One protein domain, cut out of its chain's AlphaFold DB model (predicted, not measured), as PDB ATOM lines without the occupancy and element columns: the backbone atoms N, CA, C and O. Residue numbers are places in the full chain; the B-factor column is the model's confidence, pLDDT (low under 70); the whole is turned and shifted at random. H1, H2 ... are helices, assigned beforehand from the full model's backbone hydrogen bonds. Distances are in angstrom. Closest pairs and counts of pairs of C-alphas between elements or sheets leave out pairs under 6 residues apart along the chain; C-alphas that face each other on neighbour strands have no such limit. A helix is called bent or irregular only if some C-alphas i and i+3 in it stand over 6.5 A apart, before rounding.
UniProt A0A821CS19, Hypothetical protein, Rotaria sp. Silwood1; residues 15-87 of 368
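Overview. This is residues 15 to 87 of the 368 residues of the protein "Hypothetical protein" of Rotaria sp. Silwood1 (UniProt A0A821CS19). Helices lie mostly along one long axis: the hairpin of H1 and H2 makes one end, the longer H5 runs from beside H2 out to the other end, and H3 runs the opposite way to H5, back toward the hairpin. Little H4 sits between these two parts, by H2 and the first residues of H5, while residues 26 to 31, at the turn of the hairpin, stick out. The printed part has 73 residues, with five named helices in the order H1, H2, H3, H4, H5 and no named strand: the class is all helix. The whole is compact, with a radius of gyration of the C-alphas of 12.4 A, yet elongated in outline, spanning 42 by 24 by 19 A.

Along the chain. H1 holds residues 15 to 26, begins with C-alpha 15 at (31.048, 181.460, 5.291) and is 16.5 A long. H2, residues 29 to 41, is 18.7 A long and irregular: C-alphas 34 and 37 are 7.2 A apart. H3 holds residues 50 to 57, begins with C-alpha 50 at (22.844, 189.576, 4.484) and is 9.9 A long; it is neither bent nor irregular, but only just, with C-alphas 54 and 57 6.2 A apart. H4 holds residues 61 to 64, 5.3 A. H5, residues 69 to 86, is 25.7 A long and ends with C-alpha 86 at (21.992, 202.530, 10.663).

Arrangement. H1 and H2 form a helical hairpin and touch, their closest C-alphas being those of Ile 25 and Arg 32, 5.1 A apart. They run opposite ways at a shallow tilt of 25 degrees. H1 and H3 are near each other, with 8 pairs of C-alphas within 10 A. H2 touches H4 with residues 33 to 37 alone; the closest C-alphas, of Ile 36 and Tyr 62, are 7.1 A apart. H2 and H5 are close but not clearly touching, with C-alphas 37 and 69 5.8 A apart. H3 and H5 only just touch, with 3 pairs of C-alphas within 8 A, the closest those of Val 50 and Leu 80 at 6.3 A. They run opposite ways at a shallow tilt of 17 degrees. H4 and H5 touch only at the corner, and only just, with 3 pairs within 8 A; the closest C-alphas, of Ile 63 and Cys 69, are 6.0 A apart. H1 is apart from H4 and H5. In H1, H3 and H5 every O i to N i+4 pair is within hydrogen-bond range; in H2 4 of 9 are, beside 5 of 10 O i to N i+3 pairs, and H4 is too short for an O i to N i+4 pair.

Size, cuts and confidence. The C-alphas farthest apart, of Glu 30 and Asp 86, are 42.2 A apart. The printed part has no cut and no long link. Its mean pLDDT is 87.5, and residues 85 to 87 are under 70.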
ATOM      1  N   GLU A  15      31.714 182.337   6.258       90.69
ATOM      2  CA  GLU A  15      31.048 181.460   5.291       90.69
ATOM      3  C   GLU A  15      31.807 180.139   5.134       90.69
ATOM      4  O   GLU A  15      31.223 179.067   5.275       90.69
ATOM      5  N   ASN A  16      33.118 180.207   4.911       90.56
ATOM      6  CA  ASN A  16      33.958 179.022   4.785       90.56
ATOM      7  C   ASN A  16      33.934 178.191   6.076       90.56
ATOM      8  O   ASN A  16      33.985 176.961   6.028       90.56
ATOM      9  N   LEU A  17      33.825 178.850   7.237       92.06
ATOM     10  CA  LEU A  17      33.700 178.159   8.518       92.06
ATOM     11  C   LEU A  17      32.361 177.431   8.639       92.06
ATOM     12  O   LEU A  17      32.318 176.297   9.117       92.06
ATOM     13  N   PHE A  18      31.278 178.068   8.191       93.12
ATOM     14  CA  PHE A  18      29.965 177.444   8.108       93.12
ATOM     15  C   PHE A  18      30.003 176.214   7.195       93.12
ATOM     16  O   PHE A  18      29.593 175.138   7.626       93.12
ATOM     17  N   ASP A  19      30.562 176.331   5.991       92.81
ATOM     18  CA  ASP A  19      30.666 175.213   5.047       92.81
ATOM     19  C   ASP A  19      31.488 174.055   5.621       92.81
ATOM     20  O   ASP A  19      31.075 172.898   5.530       92.81
ATOM     21  N   ALA A  20      32.602 174.351   6.296       93.12
ATOM     22  CA  ALA A  20      33.395 173.344   6.993       93.12
ATOM     23  C   ALA A  20      32.602 172.658   8.123       93.12
ATOM     24  O   ALA A  20      32.705 171.442   8.309       93.12
ATOM     25  N   CYS A  21      31.775 173.407   8.862       93.38
ATOM     26  CA  CYS A  21      30.888 172.841   9.881       93.38
ATOM     27  C   CYS A  21      29.838 171.909   9.265       93.38
ATOM     28  O   CYS A  21      29.575 170.844   9.824       93.38
ATOM     29  N   ILE A  22      29.255 172.281   8.120       94.19
ATOM     30  CA  ILE A  22      28.293 171.435   7.404       94.19
ATOM     31  C   ILE A  22      28.969 170.158   6.900       94.19
ATOM     32  O   ILE A  22      28.499 169.072   7.222       94.19
ATOM     33  N   GLN A  23      30.124 170.263   6.239       94.12
ATOM     34  CA  GLN A  23      30.896 169.096   5.793       94.12
ATOM     35  C   GLN A  23      31.261 168.159   6.954       94.12
ATOM     36  O   GLN A  23      31.226 166.933   6.820       94.12
ATOM     37  N   TRP A  24      31.583 168.719   8.124       94.38
ATOM     38  CA  TRP A  24      31.845 167.930   9.323       94.38
ATOM     39  C   TRP A  24      30.604 167.173   9.807       94.38
ATOM     40  O   TRP A  24      30.741 166.022  10.230       94.38
ATOM     41  N   ILE A  25      29.410 167.772   9.745       93.69
ATOM     42  CA  ILE A  25      28.153 167.084  10.073       93.69
ATOM     43  C   ILE A  25      27.869 165.982   9.052       93.69
ATOM     44  O   ILE A  25      27.593 164.853   9.455       93.69
ATOM     45  N   ASP A  26      27.987 166.291   7.760       94.62
ATOM     46  CA  ASP A  26      27.664 165.380   6.655       94.62
ATOM     47  C   ASP A  26      28.484 164.084   6.699       94.62
ATOM     48  O   ASP A  26      28.005 163.026   6.296       94.62
ATOM     49  N   TYR A  27      29.698 164.140   7.252       95.62
ATOM     50  CA  TYR A  27      30.548 162.965   7.441       95.62
ATOM     51  C   TYR A  27      29.954 161.910   8.403       95.62
ATOM     52  O   TYR A  27      30.202 160.719   8.225       95.62
ATOM     53  N   ASP A  28      29.202 162.309   9.438       94.69
ATOM     54  CA  ASP A  28      28.540 161.387  10.384       94.69
ATOM     55  C   ASP A  28      27.250 162.023  10.927       94.69
ATOM     56  O   ASP A  28      27.187 162.500  12.066       94.69
ATOM     57  N   ILE A  29      26.222 162.061  10.076       92.94
ATOM     58  CA  ILE A  29      24.962 162.780  10.323       92.94
ATOM     59  C   ILE A  29      24.297 162.315  11.621       92.94
ATOM     60  O   ILE A  29      23.880 163.148  12.427       92.94
ATOM     61  N   GLU A  30      24.226 161.003  11.847       91.88
ATOM     62  CA  GLU A  30      23.531 160.406  12.995       91.88
ATOM     63  C   GLU A  30      24.095 160.904  14.329       91.88
ATOM     64  O   GLU A  30      23.343 161.223  15.251       91.88
ATOM     65  N   LYS A  31      25.424 161.034  14.431       93.44
ATOM     66  CA  LYS A  31      26.067 161.499  15.667       93.44
ATOM     67  C   LYS A  31      26.229 163.008  15.732       93.44
ATOM     68  O   LYS A  31      26.288 163.556  16.831       93.44
ATOM     69  N   ARG A  32      26.380 163.679  14.587       93.38
ATOM     70  CA  ARG A  32      26.854 165.071  14.541       93.38
ATOM     71  C   ARG A  32      25.750 166.098  14.352       93.38
ATOM     72  O   ARG A  32      25.925 167.247  14.753       93.38
ATOM     73  N   LYS A  33      24.597 165.704  13.807       91.12
ATOM     74  CA  LYS A  33      23.480 166.620  13.533       91.12
ATOM     75  C   LYS A  33      22.972 167.337  14.787       91.12
ATOM     76  O   LYS A  33      22.591 168.501  14.699       91.12
ATOM     77  N   SER A  34      23.013 166.687  15.950       90.25
ATOM     78  CA  SER A  34      22.622 167.278  17.241       90.25
ATOM     79  C   SER A  34      23.482 168.478  17.655       90.25
ATOM     80  O   SER A  34      23.033 169.315  18.431       90.25
ATOM     81  N   PHE A  35      24.696 168.614  17.114       91.25
ATOM     82  CA  PHE A  35      25.601 169.713  17.446       91.25
ATOM     83  C   PHE A  35      25.351 170.989  16.635       91.25
ATOM     84  O   PHE A  35      25.979 172.003  16.934       91.25
ATOM     85  N   ILE A  36      24.445 170.983  15.645       90.94
ATOM     86  CA  ILE A  36      24.215 172.142  14.765       90.94
ATOM     87  C   ILE A  36      23.901 173.416  15.556       90.94
ATOM     88  O   ILE A  36      24.505 174.452  15.293       90.94
ATOM     89  N   THR A  37      23.033 173.339  16.571       89.25
ATOM     90  CA  THR A  37      22.649 174.498  17.390       89.25
ATOM     91  C   THR A  37      23.880 175.137  18.039       89.25
ATOM     92  O   THR A  37      24.063 176.352  17.989       89.25
ATOM     93  N   GLN A  38      24.768 174.307  18.594       88.56
ATOM     94  CA  GLN A  38      25.981 174.762  19.265       88.56
ATOM     95  C   GLN A  38      27.050 175.246  18.272       88.56
ATOM     96  O   GLN A  38      27.774 176.184  18.586       88.56
ATOM     97  N   LEU A  39      27.147 174.650  17.079       90.19
ATOM     98  CA  LEU A  39      28.070 175.102  16.033       90.19
ATOM     99  C   LEU A  39      27.705 176.508  15.560       90.19
ATOM    100  O   LEU A  39      28.544 177.400  15.615       90.19
ATOM    101  N   ILE A  40      26.445 176.720  15.173       87.94
ATOM    102  CA  ILE A  40      25.995 178.012  14.645       87.94
ATOM    103  C   ILE A  40      26.060 179.108  15.719       87.94
ATOM    104  O   ILE A  40      26.415 180.237  15.400       87.94
ATOM    105  N   ARG A  41      25.813 178.781  16.995       86.69
ATOM    106  CA  ARG A  41      25.984 179.726  18.113       86.69
ATOM    107  C   ARG A  41      27.414 180.264  18.243       86.69
ATOM    108  O   ARG A  41      27.590 181.372  18.732       86.69
ATOM    109  N   ASN A  42      28.413 179.490  17.826       87.81
ATOM    110  CA  ASN A  42      29.823 179.873  17.916       87.81
ATOM    111  C   ASN A  42      30.356 180.522  16.626       87.81
ATOM    112  O   ASN A  42      31.520 180.924  16.592       87.81
ATOM    113  N   LEU A  43      29.535 180.614  15.576       89.06
ATOM    114  CA  LEU A  43      29.861 181.355  14.360       89.06
ATOM    115  C   LEU A  43      29.589 182.845  14.550       89.06
ATOM    116  O   LEU A  43      28.631 183.247  15.214       89.06
ATOM    117  N   ARG A  44      30.386 183.679  13.886       87.94
ATOM    118  CA  ARG A  44      30.224 185.140  13.910       87.94
ATOM    119  C   ARG A  44      29.305 185.566  12.778       87.94
ATOM    120  O   ARG A  44      29.706 186.235  11.832       87.94
ATOM    121  N   LEU A  45      28.054 185.114  12.850       86.94
ATOM    122  CA  LEU A  45      27.068 185.279  11.773       86.94
ATOM    123  C   LEU A  45      26.815 186.745  11.392       86.94
ATOM    124  O   LEU A  45      26.368 187.007  10.280       86.94
ATOM    125  N   GLY A  46      27.110 187.687  12.293       81.75
ATOM    126  CA  GLY A  46      27.026 189.121  12.021       81.75
ATOM    127  C   GLY A  46      28.048 189.629  10.999       81.75
ATOM    128  O   GLY A  46      27.860 190.715  10.466       81.75
ATOM    129  N   LEU A  47      29.093 188.850  10.695       83.56
ATOM    130  CA  LEU A  47      30.110 189.163   9.682       83.56
ATOM    131  C   LEU A  47      29.779 188.586   8.297       83.56
ATOM    132  O   LEU A  47      30.558 188.735   7.359       83.56
ATOM    133  N   ILE A  48      28.651 187.885   8.158       87.12
ATOM    134  CA  ILE A  48      28.240 187.258   6.901       87.12
ATOM    135  C   ILE A  48      27.300 188.216   6.156       87.12
ATOM    136  O   ILE A  48      26.300 188.641   6.741       87.12
ATOM    137  N   PRO A  49      27.545 188.519   4.864       85.88
ATOM    138  CA  PRO A  49      26.665 189.381   4.080       85.88
ATOM    139  C   PRO A  49      25.203 188.924   4.123       85.88
ATOM    140  O   PRO A  49      24.902 187.735   3.983       85.88
ATOM    141  N   VAL A  50      24.272 189.872   4.266       87.06
ATOM    142  CA  VAL A  50      22.844 189.576   4.484       87.06
ATOM    143  C   VAL A  50      22.225 188.731   3.366       87.06
ATOM    144  O   VAL A  50      21.411 187.839   3.640       87.06
ATOM    145  N   GLN A  51      22.627 188.958   2.108       86.81
ATOM    146  CA  GLN A  51      22.132 188.184   0.966       86.81
ATOM    147  C   GLN A  51      22.580 186.724   1.059       86.81
ATOM    148  O   GLN A  51      21.772 185.810   0.872       86.81
ATOM    149  N   LEU A  52      23.845 186.497   1.410       87.56
ATOM    150  CA  LEU A  52      24.411 185.165   1.580       87.56
ATOM    151  C   LEU A  52      23.794 184.455   2.790       87.56
ATOM    152  O   LEU A  52      23.335 183.319   2.681       87.56
ATOM    153  N   PHE A  53      23.694 185.141   3.930       89.75
ATOM    154  CA  PHE A  53      23.062 184.598   5.129       89.75
ATOM    155  C   PHE A  53      21.618 184.147   4.849       89.75
ATOM    156  O   PHE A  53      21.203 183.052   5.240       89.75
ATOM    157  N   THR A  54      20.849 184.967   4.129       88.44
ATOM    158  CA  THR A  54      19.434 184.697   3.834       88.44
ATOM    159  C   THR A  54      19.245 183.586   2.805       88.44
ATOM    160  O   THR A  54      18.304 182.801   2.936       88.44
ATOM    161  N   SER A  55      20.107 183.518   1.790       90.62
ATOM    162  CA  SER A  55      20.007 182.532   0.708       90.62
ATOM    163  C   SER A  55      20.586 181.168   1.089       90.62
ATOM    164  O   SER A  55      19.983 180.150   0.760       90.62
ATOM    165  N   LYS A  56      21.706 181.141   1.821       91.12
ATOM    166  CA  LYS A  56      22.472 179.928   2.138       91.12
ATOM    167  C   LYS A  56      22.186 179.415   3.550       91.12
ATOM    168  O   LYS A  56      21.627 178.333   3.715       91.12
ATOM    169  N   ILE A  57      22.507 180.204   4.576       91.25
ATOM    170  CA  ILE A  57      22.492 179.751   5.980       91.25
ATOM    171  C   ILE A  57      21.061 179.551   6.481       91.25
ATOM    172  O   ILE A  57      20.703 178.472   6.952       91.25
ATOM    173  N   LYS A  58      20.202 180.563   6.328       90.25
ATOM    174  CA  LYS A  58      18.803 180.509   6.781       90.25
ATOM    175  C   LYS A  58      18.008 179.378   6.120       90.25
ATOM    176  O   LYS A  58      17.129 178.795   6.754       90.25
ATOM    177  N   GLN A  59      18.279 179.091   4.846       91.94
ATOM    178  CA  GLN A  59      17.563 178.059   4.089       91.94
ATOM    179  C   GLN A  59      18.144 176.656   4.276       91.94
ATOM    180  O   GLN A  59      17.520 175.690   3.829       91.94
ATOM    181  N   HIS A  60      19.292 176.518   4.946       92.94
ATOM    182  CA  HIS A  60      19.956 175.231   5.088       92.94
ATOM    183  C   HIS A  60      19.059 174.211   5.825       92.94
ATOM    184  O   HIS A  60      18.506 174.545   6.881       92.94
ATOM    185  N   PRO A  61      18.921 172.955   5.342       90.75
ATOM    186  CA  PRO A  61      18.004 171.966   5.920       90.75
ATOM    187  C   PRO A  61      18.203 171.700   7.418       90.75
ATOM    188  O   PRO A  61      17.232 171.468   8.138       90.75
ATOM    189  N   TYR A  62      19.449 171.753   7.899       90.56
ATOM    190  CA  TYR A  62      19.779 171.543   9.317       90.56
ATOM    191  C   TYR A  62      19.371 172.703  10.228       90.56
ATOM    192  O   TYR A  62      19.181 172.489  11.421       90.56
ATOM    193  N   ILE A  63      19.209 173.904   9.672       90.19
ATOM    194  CA  ILE A  63      18.825 175.109  10.414       90.19
ATOM    195  C   ILE A  63      17.316 175.315  10.320       90.19
ATOM    196  O   ILE A  63      16.642 175.484  11.332       90.19
ATOM    197  N   LYS A  64      16.759 175.243   9.105       89.56
ATOM    198  CA  LYS A  64      15.335 175.485   8.839       89.56
ATOM    199  C   LYS A  64      14.409 174.544   9.617       89.56
ATOM    200  O   LYS A  64      13.338 174.964  10.051       89.56
ATOM    201  N   ASN A  65      14.831 173.292   9.796       87.62
ATOM    202  CA  ASN A  65      14.050 172.254  10.470       87.62
ATOM    203  C   ASN A  65      14.361 172.127  11.972       87.62
ATOM    204  O   ASN A  65      13.854 171.207  12.608       87.62
ATOM    205  N   ASN A  66      15.200 173.003  12.536       89.12
ATOM    206  CA  ASN A  66      15.575 172.971  13.947       89.12
ATOM    207  C   ASN A  66      14.963 174.168  14.691       89.12
ATOM    208  O   ASN A  66      15.328 175.320  14.452       89.12
ATOM    209  N   ASP A  67      14.034 173.890  15.607       87.38
ATOM    210  CA  ASP A  67      13.348 174.918  16.394       87.38
ATOM    211  C   ASP A  67      14.289 175.690  17.330       87.38
ATOM    212  O   ASP A  67      14.066 176.878  17.563       87.38
ATOM    213  N   GLU A  68      15.381 175.076  17.794       87.75
ATOM    214  CA  GLU A  68      16.365 175.729  18.666       87.75
ATOM    215  C   GLU A  68      17.185 176.798  17.934       87.75
ATOM    216  O   GLU A  68      17.639 177.766  18.545       87.75
ATOM    217  N   CYS A  69      17.363 176.660  16.618       87.00
ATOM    218  CA  CYS A  69      18.089 177.643  15.817       87.00
ATOM    219  C   CYS A  69      17.235 178.883  15.502       87.00
ATOM    220  O   CYS A  69      17.788 179.958  15.262       87.00
ATOM    221  N   LYS A  70      15.897 178.769  15.505       86.19
ATOM    222  CA  LYS A  70      14.989 179.843  15.060       86.19
ATOM    223  C   LYS A  70      15.167 181.171  15.813       86.19
ATOM    224  O   LYS A  70      15.238 182.192  15.124       86.19
ATOM    225  N   PRO A  71      15.267 181.212  17.160       86.25
ATOM    226  CA  PRO A  71      15.448 182.467  17.891       86.25
ATOM    227  C   PRO A  71      16.736 183.189  17.487       86.25
ATOM    228  O   PRO A  71      16.702 184.370  17.158       86.25
ATOM    229  N   MET A  72      17.845 182.451  17.414       83.94
ATOM    230  CA  MET A  72      19.161 182.996  17.085       83.94
ATOM    231  C   MET A  72      19.242 183.483  15.633       83.94
ATOM    232  O   MET A  72      19.791 184.550  15.371       83.94
ATOM    233  N   ILE A  73      18.657 182.752  14.676       87.38
ATOM    234  CA  ILE A  73      18.571 183.202  13.277       87.38
ATOM    235  C   ILE A  73      17.694 184.458  13.163       87.38
ATOM    236  O   ILE A  73      18.023 185.374  12.409       87.38
ATOM    237  N   GLY A  74      16.589 184.517  13.913       85.38
ATOM    238  CA  GLY A  74      15.714 185.688  13.970       85.38
ATOM    239  C   GLY A  74      16.420 186.926  14.526       85.38
ATOM    240  O   GLY A  74      16.320 188.000  13.937       85.38
ATOM    241  N   GLU A  75      17.164 186.765  15.620       84.00
ATOM    242  CA  GLU A  75      17.987 187.818  16.223       84.00
ATOM    243  C   GLU A  75      19.100 188.282  15.277       84.00
ATOM    244  O   GLU A  75      19.237 189.481  15.038       84.00
ATOM    245  N   THR A  76      19.809 187.339  14.648       84.38
ATOM    246  CA  THR A  76      20.870 187.625  13.669       84.38
ATOM    247  C   THR A  76      20.342 188.456  12.502       84.38
ATOM    248  O   THR A  76      20.934 189.473  12.162       84.38
ATOM    249  N   LEU A  77      19.198 188.087  11.914       85.56
ATOM    250  CA  LEU A  77      18.585 188.876  10.837       85.56
ATOM    251  C   LEU A  77      18.239 190.291  11.293       85.56
ATOM    252  O   LEU A  77      18.479 191.245  10.559       85.56
ATOM    253  N   ARG A  78      17.678 190.431  12.498       84.00
ATOM    254  CA  ARG A  78      17.343 191.741  13.068       84.00
ATOM    255  C   ARG A  78      18.582 192.625  13.190       84.00
ATOM    256  O   ARG A  78      18.509 193.801  12.853       84.00
ATOM    257  N   LEU A  79      19.695 192.051  13.650       79.44
ATOM    258  CA  LEU A  79      20.975 192.743  13.776       79.44
ATOM    259  C   LEU A  79      21.568 193.098  12.411       79.44
ATOM    260  O   LEU A  79      21.936 194.249  12.215       79.44
ATOM    261  N   LEU A  80      21.590 192.165  11.454       81.38
ATOM    262  CA  LEU A  80      22.098 192.417  10.101       81.38
ATOM    263  C   LEU A  80      21.334 193.556   9.411       81.38
ATOM    264  O   LEU A  80      21.957 194.464   8.879       81.38
ATOM    265  N   TYR A  81      19.998 193.573   9.484       80.38
ATOM    266  CA  TYR A  81      19.203 194.676   8.926       80.38
ATOM    267  C   TYR A  81      19.397 196.001   9.668       80.38
ATOM    268  O   TYR A  81      19.264 197.060   9.063       80.38
ATOM    269  N   LYS A  82      19.677 195.966  10.975       77.88
ATOM    270  CA  LYS A  82      19.999 197.180  11.732       77.88
ATOM    271  C   LYS A  82      21.356 197.742  11.300       77.88
ATOM    272  O   LYS A  82      21.459 198.939  11.078       77.88
ATOM    273  N   LEU A  83      22.359 196.879  11.134       73.31
ATOM    274  CA  LEU A  83      23.694 197.256  10.662       73.31
ATOM    275  C   LEU A  83      23.663 197.819   9.233       73.31
ATOM    276  O   LEU A  83      24.342 198.805   8.965       73.31
ATOM    277  N   ASP A  84      22.847 197.236   8.351       72.50
ATOM    278  CA  ASP A  84      22.691 197.671   6.954       72.50
ATOM    279  C   ASP A  84      22.005 199.050   6.832       72.50
ATOM    280  O   ASP A  84      22.331 199.832   5.945       72.50
ATOM    281  N   ASN A  85      21.078 199.377   7.746       69.81
ATOM    282  CA  ASN A  85      20.335 200.645   7.723       69.81
ATOM    283  C   ASN A  85      21.000 201.783   8.519       69.81
ATOM    284  O   ASN A  85      21.004 202.921   8.055       69.81
ATOM    285  N   ASP A  86      21.528 201.500   9.715       63.31
ATOM    286  CA  ASP A  86      21.992 202.530  10.663       63.31
ATOM    287  C   ASP A  86      23.529 202.670  10.704       63.31
ATOM    288  O   ASP A  86      24.053 203.558  11.382       63.31
ATOM    289  N   GLY A  87      24.265 201.800   9.999       58.22
ATOM    290  CA  GLY A  87      25.709 201.650  10.169       58.22
ATOM    291  C   GLY A  87      26.077 201.057  11.537       58.22
ATOM    292  O   GLY A  87      25.229 200.803  12.397       58.22
TER     293      GLY A  87